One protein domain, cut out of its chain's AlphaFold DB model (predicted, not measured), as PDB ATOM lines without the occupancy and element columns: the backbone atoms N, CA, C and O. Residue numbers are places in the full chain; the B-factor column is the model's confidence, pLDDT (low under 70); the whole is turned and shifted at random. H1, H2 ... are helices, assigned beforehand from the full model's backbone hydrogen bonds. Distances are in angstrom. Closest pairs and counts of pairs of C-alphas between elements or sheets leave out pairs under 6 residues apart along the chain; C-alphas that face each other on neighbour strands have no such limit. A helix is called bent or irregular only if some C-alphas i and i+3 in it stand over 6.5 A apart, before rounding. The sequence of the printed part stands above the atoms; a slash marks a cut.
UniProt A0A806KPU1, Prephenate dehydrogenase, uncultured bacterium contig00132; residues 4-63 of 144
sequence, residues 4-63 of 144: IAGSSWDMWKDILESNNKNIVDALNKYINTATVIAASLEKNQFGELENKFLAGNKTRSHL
ATOM      1  N   ILE A   4     -26.866  -2.222 -10.638       84.38
ATOM      2  CA  ILE A   4     -27.062  -1.017 -11.457       84.38
ATOM      3  C   ILE A   4     -25.734  -0.511 -12.039       84.38
ATOM      4  O   ILE A   4     -25.695  -0.145 -13.210       84.38
ATOM      5  N   ALA A   5     -24.642  -0.567 -11.271       86.19
ATOM      6  CA  ALA A   5     -23.325  -0.096 -11.705       86.19
ATOM      7  C   ALA A   5     -22.696  -0.951 -12.824       86.19
ATOM      8  O   ALA A   5     -21.701  -0.539 -13.405       86.19
ATOM      9  N   GLY A   6     -23.268  -2.120 -13.137       87.69
ATOM     10  CA  GLY A   6     -22.874  -2.947 -14.285       87.69
ATOM     11  C   GLY A   6     -23.625  -2.644 -15.589       87.69
ATOM     12  O   GLY A   6     -23.491  -3.402 -16.543       87.69
ATOM     13  N   SER A   7     -24.460  -1.601 -15.635       91.25
ATOM     14  CA  SER A   7     -25.234  -1.232 -16.832       91.25
ATOM     15  C   SER A   7     -24.400  -0.433 -17.847       91.25
ATOM     16  O   SER A   7     -23.385   0.155 -17.485       91.25
ATOM     17  N   SER A   8     -24.852  -0.368 -19.106       94.31
ATOM     18  CA  SER A   8     -24.161   0.366 -20.181       94.31
ATOM     19  C   SER A   8     -24.035   1.869 -19.898       94.31
ATOM     20  O   SER A   8     -25.018   2.513 -19.523       94.31
ATOM     21  N   TRP A   9     -22.842   2.425 -20.140       95.12
ATOM     22  CA  TRP A   9     -22.579   3.862 -20.039       95.12
ATOM     23  C   TRP A   9     -23.422   4.678 -21.017       95.12
ATOM     24  O   TRP A   9     -24.009   5.666 -20.593       95.12
ATOM     25  N   ASP A  10     -23.533   4.264 -22.282       96.88
ATOM     26  CA  ASP A  10     -24.216   5.060 -23.312       96.88
ATOM     27  C   ASP A  10     -25.681   5.326 -22.937       96.88
ATOM     28  O   ASP A  10     -26.147   6.460 -22.972       96.88
ATOM     29  N   MET A  11     -26.372   4.300 -22.430       94.75
ATOM     30  CA  MET A  11     -27.739   4.435 -21.919       94.75
ATOM     31  C   MET A  11     -27.814   5.386 -20.714       94.75
ATOM     32  O   MET A  11     -28.719   6.214 -20.623       94.75
ATOM     33  N   TRP A  12     -26.887   5.266 -19.760       96.62
ATOM     34  CA  TRP A  12     -26.882   6.127 -18.575       96.62
ATOM     35  C   TRP A  12     -26.521   7.571 -18.905       96.62
ATOM     36  O   TRP A  12     -27.074   8.473 -18.281       96.62
ATOM     37  N   LYS A  13     -25.654   7.803 -19.891       97.31
ATOM     38  CA  LYS A  13     -25.323   9.136 -20.384       97.31
ATOM     39  C   LYS A  13     -26.578   9.844 -20.897       97.31
ATOM     40  O   LYS A  13     -26.872  10.938 -20.425       97.31
ATOM     41  N   ASP A  14     -27.362   9.189 -21.751       97.62
ATOM     42  CA  ASP A  14     -28.605   9.762 -22.283       97.62
ATOM     43  C   ASP A  14     -29.614  10.087 -21.164       97.62
ATOM     44  O   ASP A  14     -30.244  11.151 -21.154       97.62
ATOM     45  N   ILE A  15     -29.745   9.206 -20.164       97.19
ATOM     46  CA  ILE A  15     -30.594   9.435 -18.979       97.19
ATOM     47  C   ILE A  15     -30.096  10.640 -18.164       97.19
ATOM     48  O   ILE A  15     -30.894  11.464 -17.711       97.19
ATOM     49  N   LEU A  16     -28.782  10.746 -17.957       97.19
ATOM     50  CA  LEU A  16     -28.165  11.823 -17.184       97.19
ATOM     51  C   LEU A  16     -28.309  13.175 -17.883       97.19
ATOM     52  O   LEU A  16     -28.578  14.170 -17.214       97.19
ATOM     53  N   GLU A  17     -28.153  13.218 -19.204       97.50
ATOM     54  CA  GLU A  17     -28.301  14.438 -19.999       97.50
ATOM     55  C   GLU A  17     -29.768  14.885 -20.058       97.50
ATOM     56  O   GLU A  17     -30.074  16.045 -19.776       97.50
ATOM     57  N   SER A  18     -30.693  13.958 -20.328       98.00
ATOM     58  CA  SER A  18     -32.125  14.269 -20.454       98.00
ATOM     59  C   SER A  18     -32.803  14.664 -19.138       98.00
ATOM     60  O   SER A  18     -33.784  15.408 -19.158       98.00
ATOM     61  N   ASN A  19     -32.292  14.211 -17.987       97.94
ATOM     62  CA  ASN A  19     -32.895  14.457 -16.672       97.94
ATOM     63  C   ASN A  19     -31.956  15.187 -15.688       97.94
ATOM     64  O   ASN A  19     -32.159  15.140 -14.470       97.94
ATOM     65  N   ASN A  20     -30.930  15.868 -16.210       97.88
ATOM     66  CA  ASN A  20     -29.823  16.436 -15.437       97.88
ATOM     67  C   ASN A  20     -30.280  17.247 -14.217       97.88
ATOM     68  O   ASN A  20     -29.864  16.968 -13.093       97.88
ATOM     69  N   LYS A  21     -31.189  18.206 -14.422       98.19
ATOM     70  CA  LYS A  21     -31.664  19.107 -13.365       98.19
ATOM     71  C   LYS A  21     -32.278  18.350 -12.185       98.19
ATOM     72  O   LYS A  21     -31.907  18.592 -11.041       98.19
ATOM     73  N   ASN A  22     -33.183  17.410 -12.455       98.31
ATOM     74  CA  ASN A  22     -33.848  16.649 -11.397       98.31
ATOM     75  C   ASN A  22     -32.864  15.737 -10.655       98.31
ATOM     76  O   ASN A  22     -32.986  15.555  -9.444       98.31
ATOM     77  N   ILE A  23     -31.884  15.179 -11.370       97.75
ATOM     78  CA  ILE A  23     -30.834  14.346 -10.777       97.75
ATOM     79  C   ILE A  23     -29.947  15.189  -9.859       97.75
ATOM     80  O   ILE A  23     -29.714  14.794  -8.720       97.75
ATOM     81  N   VAL A  24     -29.508  16.369 -10.304       98.19
ATOM     82  CA  VAL A  24     -28.728  17.306  -9.482       98.19
ATOM     83  C   VAL A  24     -29.512  17.727  -8.236       98.19
ATOM     84  O   VAL A  24     -28.984  17.657  -7.127       98.19
ATOM     85  N   ASP A  25     -30.790  18.081  -8.381       98.38
ATOM     86  CA  ASP A  25     -31.647  18.439  -7.247       98.38
ATOM     87  C   ASP A  25     -31.798  17.279  -6.247       98.38
ATOM     88  O   ASP A  25     -31.757  17.485  -5.030       98.38
ATOM     89  N   ALA A  26     -31.953  16.045  -6.738       97.81
ATOM     90  CA  ALA A  26     -32.027  14.853  -5.896       97.81
ATOM     91  C   ALA A  26     -30.702  14.578  -5.166       97.81
ATOM     92  O   ALA A  26     -30.713  14.292  -3.966       97.81
ATOM     93  N   LEU A  27     -29.565  14.719  -5.856       98.12
ATOM     94  CA  LEU A  27     -28.234  14.571  -5.266       98.12
ATOM     95  C   LEU A  27     -27.987  15.616  -4.175       98.12
ATOM     96  O   LEU A  27     -27.540  15.258  -3.091       98.12
ATOM     97  N   ASN A  28     -28.357  16.877  -4.399       98.31
ATOM     98  CA  ASN A  28     -28.213  17.933  -3.395       98.31
ATOM     99  C   ASN A  28     -29.050  17.654  -2.136       98.31
ATOM    100  O   ASN A  28     -28.563  17.805  -1.014       98.31
ATOM    101  N   LYS A  29     -30.292  17.176  -2.297       97.50
ATOM    102  CA  LYS A  29     -31.139  16.751  -1.166       97.50
ATOM    103  C   LYS A  29     -30.526  15.578  -0.399       97.50
ATOM    104  O   LYS A  29     -30.567  15.562   0.835       97.50
ATOM    105  N   TYR A  30     -29.947  14.616  -1.114       96.62
ATOM    106  CA  TYR A  30     -29.244  13.485  -0.513       96.62
ATOM    107  C   TYR A  30     -28.005  13.937   0.270       96.62
ATOM    108  O   TYR A  30     -27.875  13.588   1.441       96.62
ATOM    109  N   ILE A  31     -27.148  14.771  -0.328       97.88
ATOM    110  CA  ILE A  31     -25.942  15.325   0.310       97.88
ATOM    111  C   ILE A  31     -26.308  16.089   1.584       97.88
ATOM    112  O   ILE A  31     -25.699  15.867   2.631       97.88
ATOM    113  N   ASN A  32     -27.336  16.940   1.533       96.75
ATOM    114  CA  ASN A  32     -27.811  17.660   2.712       96.75
ATOM    115  C   ASN A  32     -28.256  16.690   3.820       96.75
ATOM    116  O   ASN A  32     -27.881  16.841   4.980       96.75
ATOM    117  N   THR A  33     -29.000  15.642   3.460       93.94
ATOM    118  CA  THR A  33     -29.448  14.620   4.418       93.94
ATOM    119  C   THR A  33     -28.267  13.880   5.050       93.94
ATOM    120  O   THR A  33     -28.236  13.709   6.268       93.94
ATOM    121  N   ALA A  34     -27.281  13.475   4.246       95.75
ATOM    122  CA  ALA A  34     -26.072  12.807   4.720       95.75
ATOM    123  C   ALA A  34     -25.252  13.710   5.657       95.75
ATOM    124  O   ALA A  34     -24.772  13.248   6.690       95.75
ATOM    125  N   THR A  35     -25.165  15.003   5.341       96.25
ATOM    126  CA  THR A  35     -24.476  16.007   6.165       96.25
ATOM    127  C   THR A  35     -25.147  16.164   7.529       96.25
ATOM    128  O   THR A  35     -24.466  16.170   8.551       96.25
ATOM    129  N   VAL A  36     -26.483  16.222   7.571       92.50
ATOM    130  CA  VAL A  36     -27.234  16.270   8.837       92.50
ATOM    131  C   VAL A  36     -26.979  15.015   9.670       92.50
ATOM    132  O   VAL A  36     -26.683  15.127  10.853       92.50
ATOM    133  N   ILE A  37     -27.032  13.826   9.058       94.62
ATOM    134  CA  ILE A  37     -26.761  12.558   9.755       94.62
ATOM    135  C   ILE A  37     -25.346  12.544  10.348       94.62
ATOM    136  O   ILE A  37     -25.183  12.185  11.513       94.62
ATOM    137  N   ALA A  38     -24.337  12.956   9.573       96.12
ATOM    138  CA  ALA A  38     -22.958  13.042  10.043       96.12
ATOM    139  C   ALA A  38     -22.830  13.994  11.245       96.12
ATOM    140  O   ALA A  38     -22.278  13.611  12.273       96.12
ATOM    141  N   ALA A  39     -23.436  15.182  11.169       94.94
ATOM    142  CA  ALA A  39     -23.426  16.146  12.266       94.94
ATOM    143  C   ALA A  39     -24.133  15.624  13.531       94.94
ATOM    144  O   ALA A  39     -23.662  15.870  14.643       94.94
ATOM    145  N   SER A  40     -25.250  14.896  13.394       94.38
ATOM    146  CA  SER A  40     -25.929  14.272  14.537       94.38
ATOM    147  C   SER A  40     -25.059  13.187  15.187       94.38
ATOM    148  O   SER A  40     -25.059  13.076  16.413       94.38
ATOM    149  N   LEU A  41     -24.295  12.419  14.399       95.38
ATOM    150  CA  LEU A  41     -23.348  11.420  14.913       95.38
ATOM    151  C   LEU A  41     -22.197  12.077  15.683       95.38
ATOM    152  O   LEU A  41     -21.930  11.689  16.817       95.38
ATOM    153  N   GLU A  42     -21.564  13.106  15.116       96.44
ATOM    154  CA  GLU A  42     -20.468  13.845  15.763       96.44
ATOM    155  C   GLU A  42     -20.888  14.459  17.107       96.44
ATOM    156  O   GLU A  42     -20.104  14.510  18.055       96.44
ATOM    157  N   LYS A  43     -22.146  14.899  17.206       95.56
ATOM    158  CA  LYS A  43     -22.716  15.517  18.411       95.56
ATOM    159  C   LYS A  43     -23.372  14.518  19.371       95.56
ATOM    160  O   LYS A  43     -23.939  14.949  20.372       95.56
ATOM    161  N   ASN A  44     -23.327  13.214  19.083       94.38
ATOM    162  CA  ASN A  44     -24.020  12.160  19.842       94.38
ATOM    163  C   ASN A  44     -25.540  12.398  20.004       94.38
ATOM    164  O   ASN A  44     -26.147  12.034  21.012       94.38
ATOM    165  N   GLN A  45     -26.184  13.012  19.009       92.94
ATOM    166  CA  GLN A  45     -27.612  13.347  19.011       92.94
ATOM    167  C   GLN A  45     -28.460  12.205  18.429       92.94
ATOM    168  O   GLN A  45     -29.074  12.325  17.368       92.94
ATOM    169  N   PHE A  46     -28.512  11.073  19.135       92.75
ATOM    170  CA  PHE A  46     -29.155   9.851  18.632       92.75
ATOM    171  C   PHE A  46     -30.681   9.932  18.484       92.75
ATOM    172  O   PHE A  46     -31.230   9.227  17.644       92.75
ATOM    173  N   GLY A  47     -31.369  10.820  19.210       91.94
ATOM    174  CA  GLY A  47     -32.827  10.966  19.087       91.94
ATOM    175  C   GLY A  47     -33.281  11.447  17.699       91.94
ATOM    176  O   GLY A  47     -34.289  10.983  17.172       91.94
ATOM    177  N   GLU A  48     -32.521  12.337  17.050       84.44
ATOM    178  CA  GLU A  48     -32.834  12.758  15.674       84.44
ATOM    179  C   GLU A  48     -32.572  11.625  14.669       84.44
ATOM    180  O   GLU A  48     -33.338  11.427  13.721       84.44
ATOM    181  N   LEU A  49     -31.514  10.844  14.900       91.50
ATOM    182  CA  LEU A  49     -31.163   9.690  14.074       91.50
ATOM    183  C   LEU A  49     -32.215   8.584  14.168       91.50
ATOM    184  O   LEU A  49     -32.609   8.039  13.138       91.50
ATOM    185  N   GLU A  50     -32.710   8.298  15.371       93.69
ATOM    186  CA  GLU A  50     -33.795   7.344  15.604       93.69
ATOM    187  C   GLU A  50     -35.052   7.742  14.821       93.69
ATOM    188  O   GLU A  50     -35.593   6.936  14.063       93.69
ATOM    189  N   ASN A  51     -35.462   9.010  14.903       90.62
ATOM    190  CA  ASN A  51     -36.614   9.513  14.157       90.62
ATOM    191  C   ASN A  51     -36.446   9.345  12.638       90.62
ATOM    192  O   ASN A  51     -37.370   8.885  11.957       90.62
ATOM    193  N   LYS A  52     -35.267   9.669  12.088       89.12
ATOM    194  CA  LYS A  52     -34.971   9.472  10.655       89.12
ATOM    195  C   LYS A  52     -34.979   7.990  10.270       89.12
ATOM    196  O   LYS A  52     -35.506   7.639   9.213       89.12
ATOM    197  N   PHE A  53     -34.433   7.123  11.120       90.88
ATOM    198  CA  PHE A  53     -34.408   5.678  10.903       90.88
ATOM    199  C   PHE A  53     -35.825   5.089  10.870       90.88
ATOM    200  O   PHE A  53     -36.185   4.391   9.920       90.88
ATOM    201  N   LEU A  54     -36.657   5.418  11.862       92.12
ATOM    202  CA  LEU A  54     -38.041   4.952  11.943       92.12
ATOM    203  C   LEU A  54     -38.887   5.472  10.778       92.12
ATOM    204  O   LEU A  54     -39.668   4.711  10.204       92.12
ATOM    205  N   ALA A  55     -38.695   6.731  10.376       89.25
ATOM    206  CA  ALA A  55     -39.345   7.288   9.195       89.25
ATOM    207  C   ALA A  55     -38.960   6.515   7.922       89.25
ATOM    208  O   ALA A  55     -39.843   6.123   7.163       89.25
ATOM    209  N   GLY A  56     -37.671   6.221   7.721       88.81
ATOM    210  CA  GLY A  56     -37.200   5.418   6.590       88.81
ATOM    211  C   GLY A  56     -37.766   3.996   6.590       88.81
ATOM    212  O   GLY A  56     -38.209   3.508   5.548       88.81
ATOM    213  N   ASN A  57     -37.820   3.348   7.758       83.25
ATOM    214  CA  ASN A  57     -38.420   2.023   7.908       83.25
ATOM    215  C   ASN A  57     -39.918   2.041   7.561       83.25
ATOM    216  O   ASN A  57     -40.385   1.202   6.792       83.25
ATOM    217  N   LYS A  58     -40.649   3.052   8.050       84.19
ATOM    218  CA  LYS A  58     -42.059   3.264   7.716       84.19
ATOM    219  C   LYS A  58     -42.237   3.521   6.222       84.19
ATOM    220  O   LYS A  58     -43.086   2.899   5.604       84.19
ATOM    221  N   THR A  59     -41.460   4.396   5.592       82.50
ATOM    222  CA  THR A  59     -41.577   4.629   4.142       82.50
ATOM    223  C   THR A  59     -41.325   3.346   3.356       82.50
ATOM    224  O   THR A  59     -42.094   3.023   2.456       82.50
ATOM    225  N   ARG A  60     -40.307   2.568   3.739       78.19
ATOM    226  CA  ARG A  60     -40.000   1.285   3.106       78.19
ATOM    227  C   ARG A  60     -41.135   0.276   3.245       78.19
ATOM    228  O   ARG A  60     -41.416  -0.413   2.273       78.19
ATOM    229  N   SER A  61     -41.789   0.194   4.403       70.25
ATOM    230  CA  SER A  61     -42.914  -0.730   4.598       70.25
ATOM    231  C   SER A  61     -44.129  -0.394   3.726       70.25
ATOM    232  O   SER A  61     -44.959  -1.264   3.503       70.25
ATOM    233  N   HIS A  62     -44.237   0.848   3.236       67.56
ATOM    234  CA  HIS A  62     -45.291   1.284   2.312       67.56
ATOM    235  C   HIS A  62     -44.887   1.203   0.834       67.56
ATOM    236  O   HIS A  62     -45.731   1.425  -0.033       67.56
ATOM    237  N   LEU A  63     -43.623   0.908   0.519       68.00
ATOM    238  CA  LEU A  63     -43.258   0.573  -0.852       68.00
ATOM    239  C   LEU A  63     -43.920  -0.767  -1.161       68.00
ATOM    240  O   LEU A  63     -43.581  -1.776  -0.543       68.00
TER     241      LEU A  63
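What this domain is: This is residues 4 to 63 of the 144 residues of the protein "Prephenate dehydrogenase" of uncultured bacterium contig00132 (UniProt A0A806KPU1). One long helix, H2, makes the long axis of an open frame, with a short helix, H1, turned off at a corner at one end, and a third helix, H3, folding back from the other end so that H2 and H3 open as a V. H2 and H3 meet only near the closed end of the V, and the first residues, 4 to 14, stick out with no other part near them. The printed part has 60 residues with three named helices, in the order H1, H2, H3, and no named strand; the class is all helix. It is only just extended, close to loose, with a radius of gyration of the C-alphas of 16.0 A, and its outline is elongated, with spans of 43 by 26 by 21 A.

How they stand to each other: Go along the printed part from Ile 4, and the first named helix you reach is H1, residues 9 to 18. After the single residue of a tight link comes H2, residues 20 to 42, the longest helix by residues. H1 and H2 are close but not clearly touching, with 1 pair of C-alphas within 8 A; look for it at Leu 16 and Ile 23, whose C-alphas, the closest of the two helices, are 7.4 A apart. The lines of H1 and H2 stand at 84 degrees, about perpendicular, and their centres are 22.2 A apart. At the far end of H2 a tight link of 3 residues leads into H3, residues 46 to 62. H2 and H3 touch, with 4 pairs of C-alphas within 8 A, and the closest are the C-alphas of Ile 37 and Leu 49, 6.8 A apart. H2 touches H3 with residues 37 to 40 alone, and H3 touches H2 with residues 46 to 49 alone. They run opposite ways at a steep tilt of 41 degrees and form a helical hairpin, two helices in succession that touch and run opposite ways. H1 and H3 are apart. In the backbone of H1, H2 and H3, every O i to N i+4 pair is within hydrogen-bond range.

Where its parts are: Find C-alpha 9 at (-22.579, 3.862, -20.039), where H1 begins; from there x falls and y rises to C-alpha 18, 14.1 A away. H2 begins at C-alpha 20, at (-29.823, 16.436, -15.437); from there z rises to C-alpha 42 at (-20.468, 13.845, 15.763), and the helix is 32.7 A from first to last C-alpha. H3 begins at C-alpha 46, and from there x, y and z fall to C-alpha 62 at (-45.291, 1.284, 2.312), 24.5 A away. None of the three helices is bent.

The domain as a whole: The two C-alphas farthest apart are those of Asp 10 and Asn 44, 43.7 A, while the first and last printed C-alphas, those of Ile 4 and Leu 63, are 19.4 A apart. Four stretches stand free: residues 4 to 14, of which 9 to 14 belong to H1; residues 17 to 22, of which 20 to 22 belong to H2; residues 25 to 32, which belong to H2; and residues 53 to 63, of which 53 to 62 belong to H3. The printed part has no cut from residue 4 to residue 63, and no link is long. In the B-factor column you will find a mean pLDDT of the printed part of 92.4; the mean is 97 in H1, 97 in H2 and 86 in H3. The model's confidence is low, under 70, at residues 62 to 63.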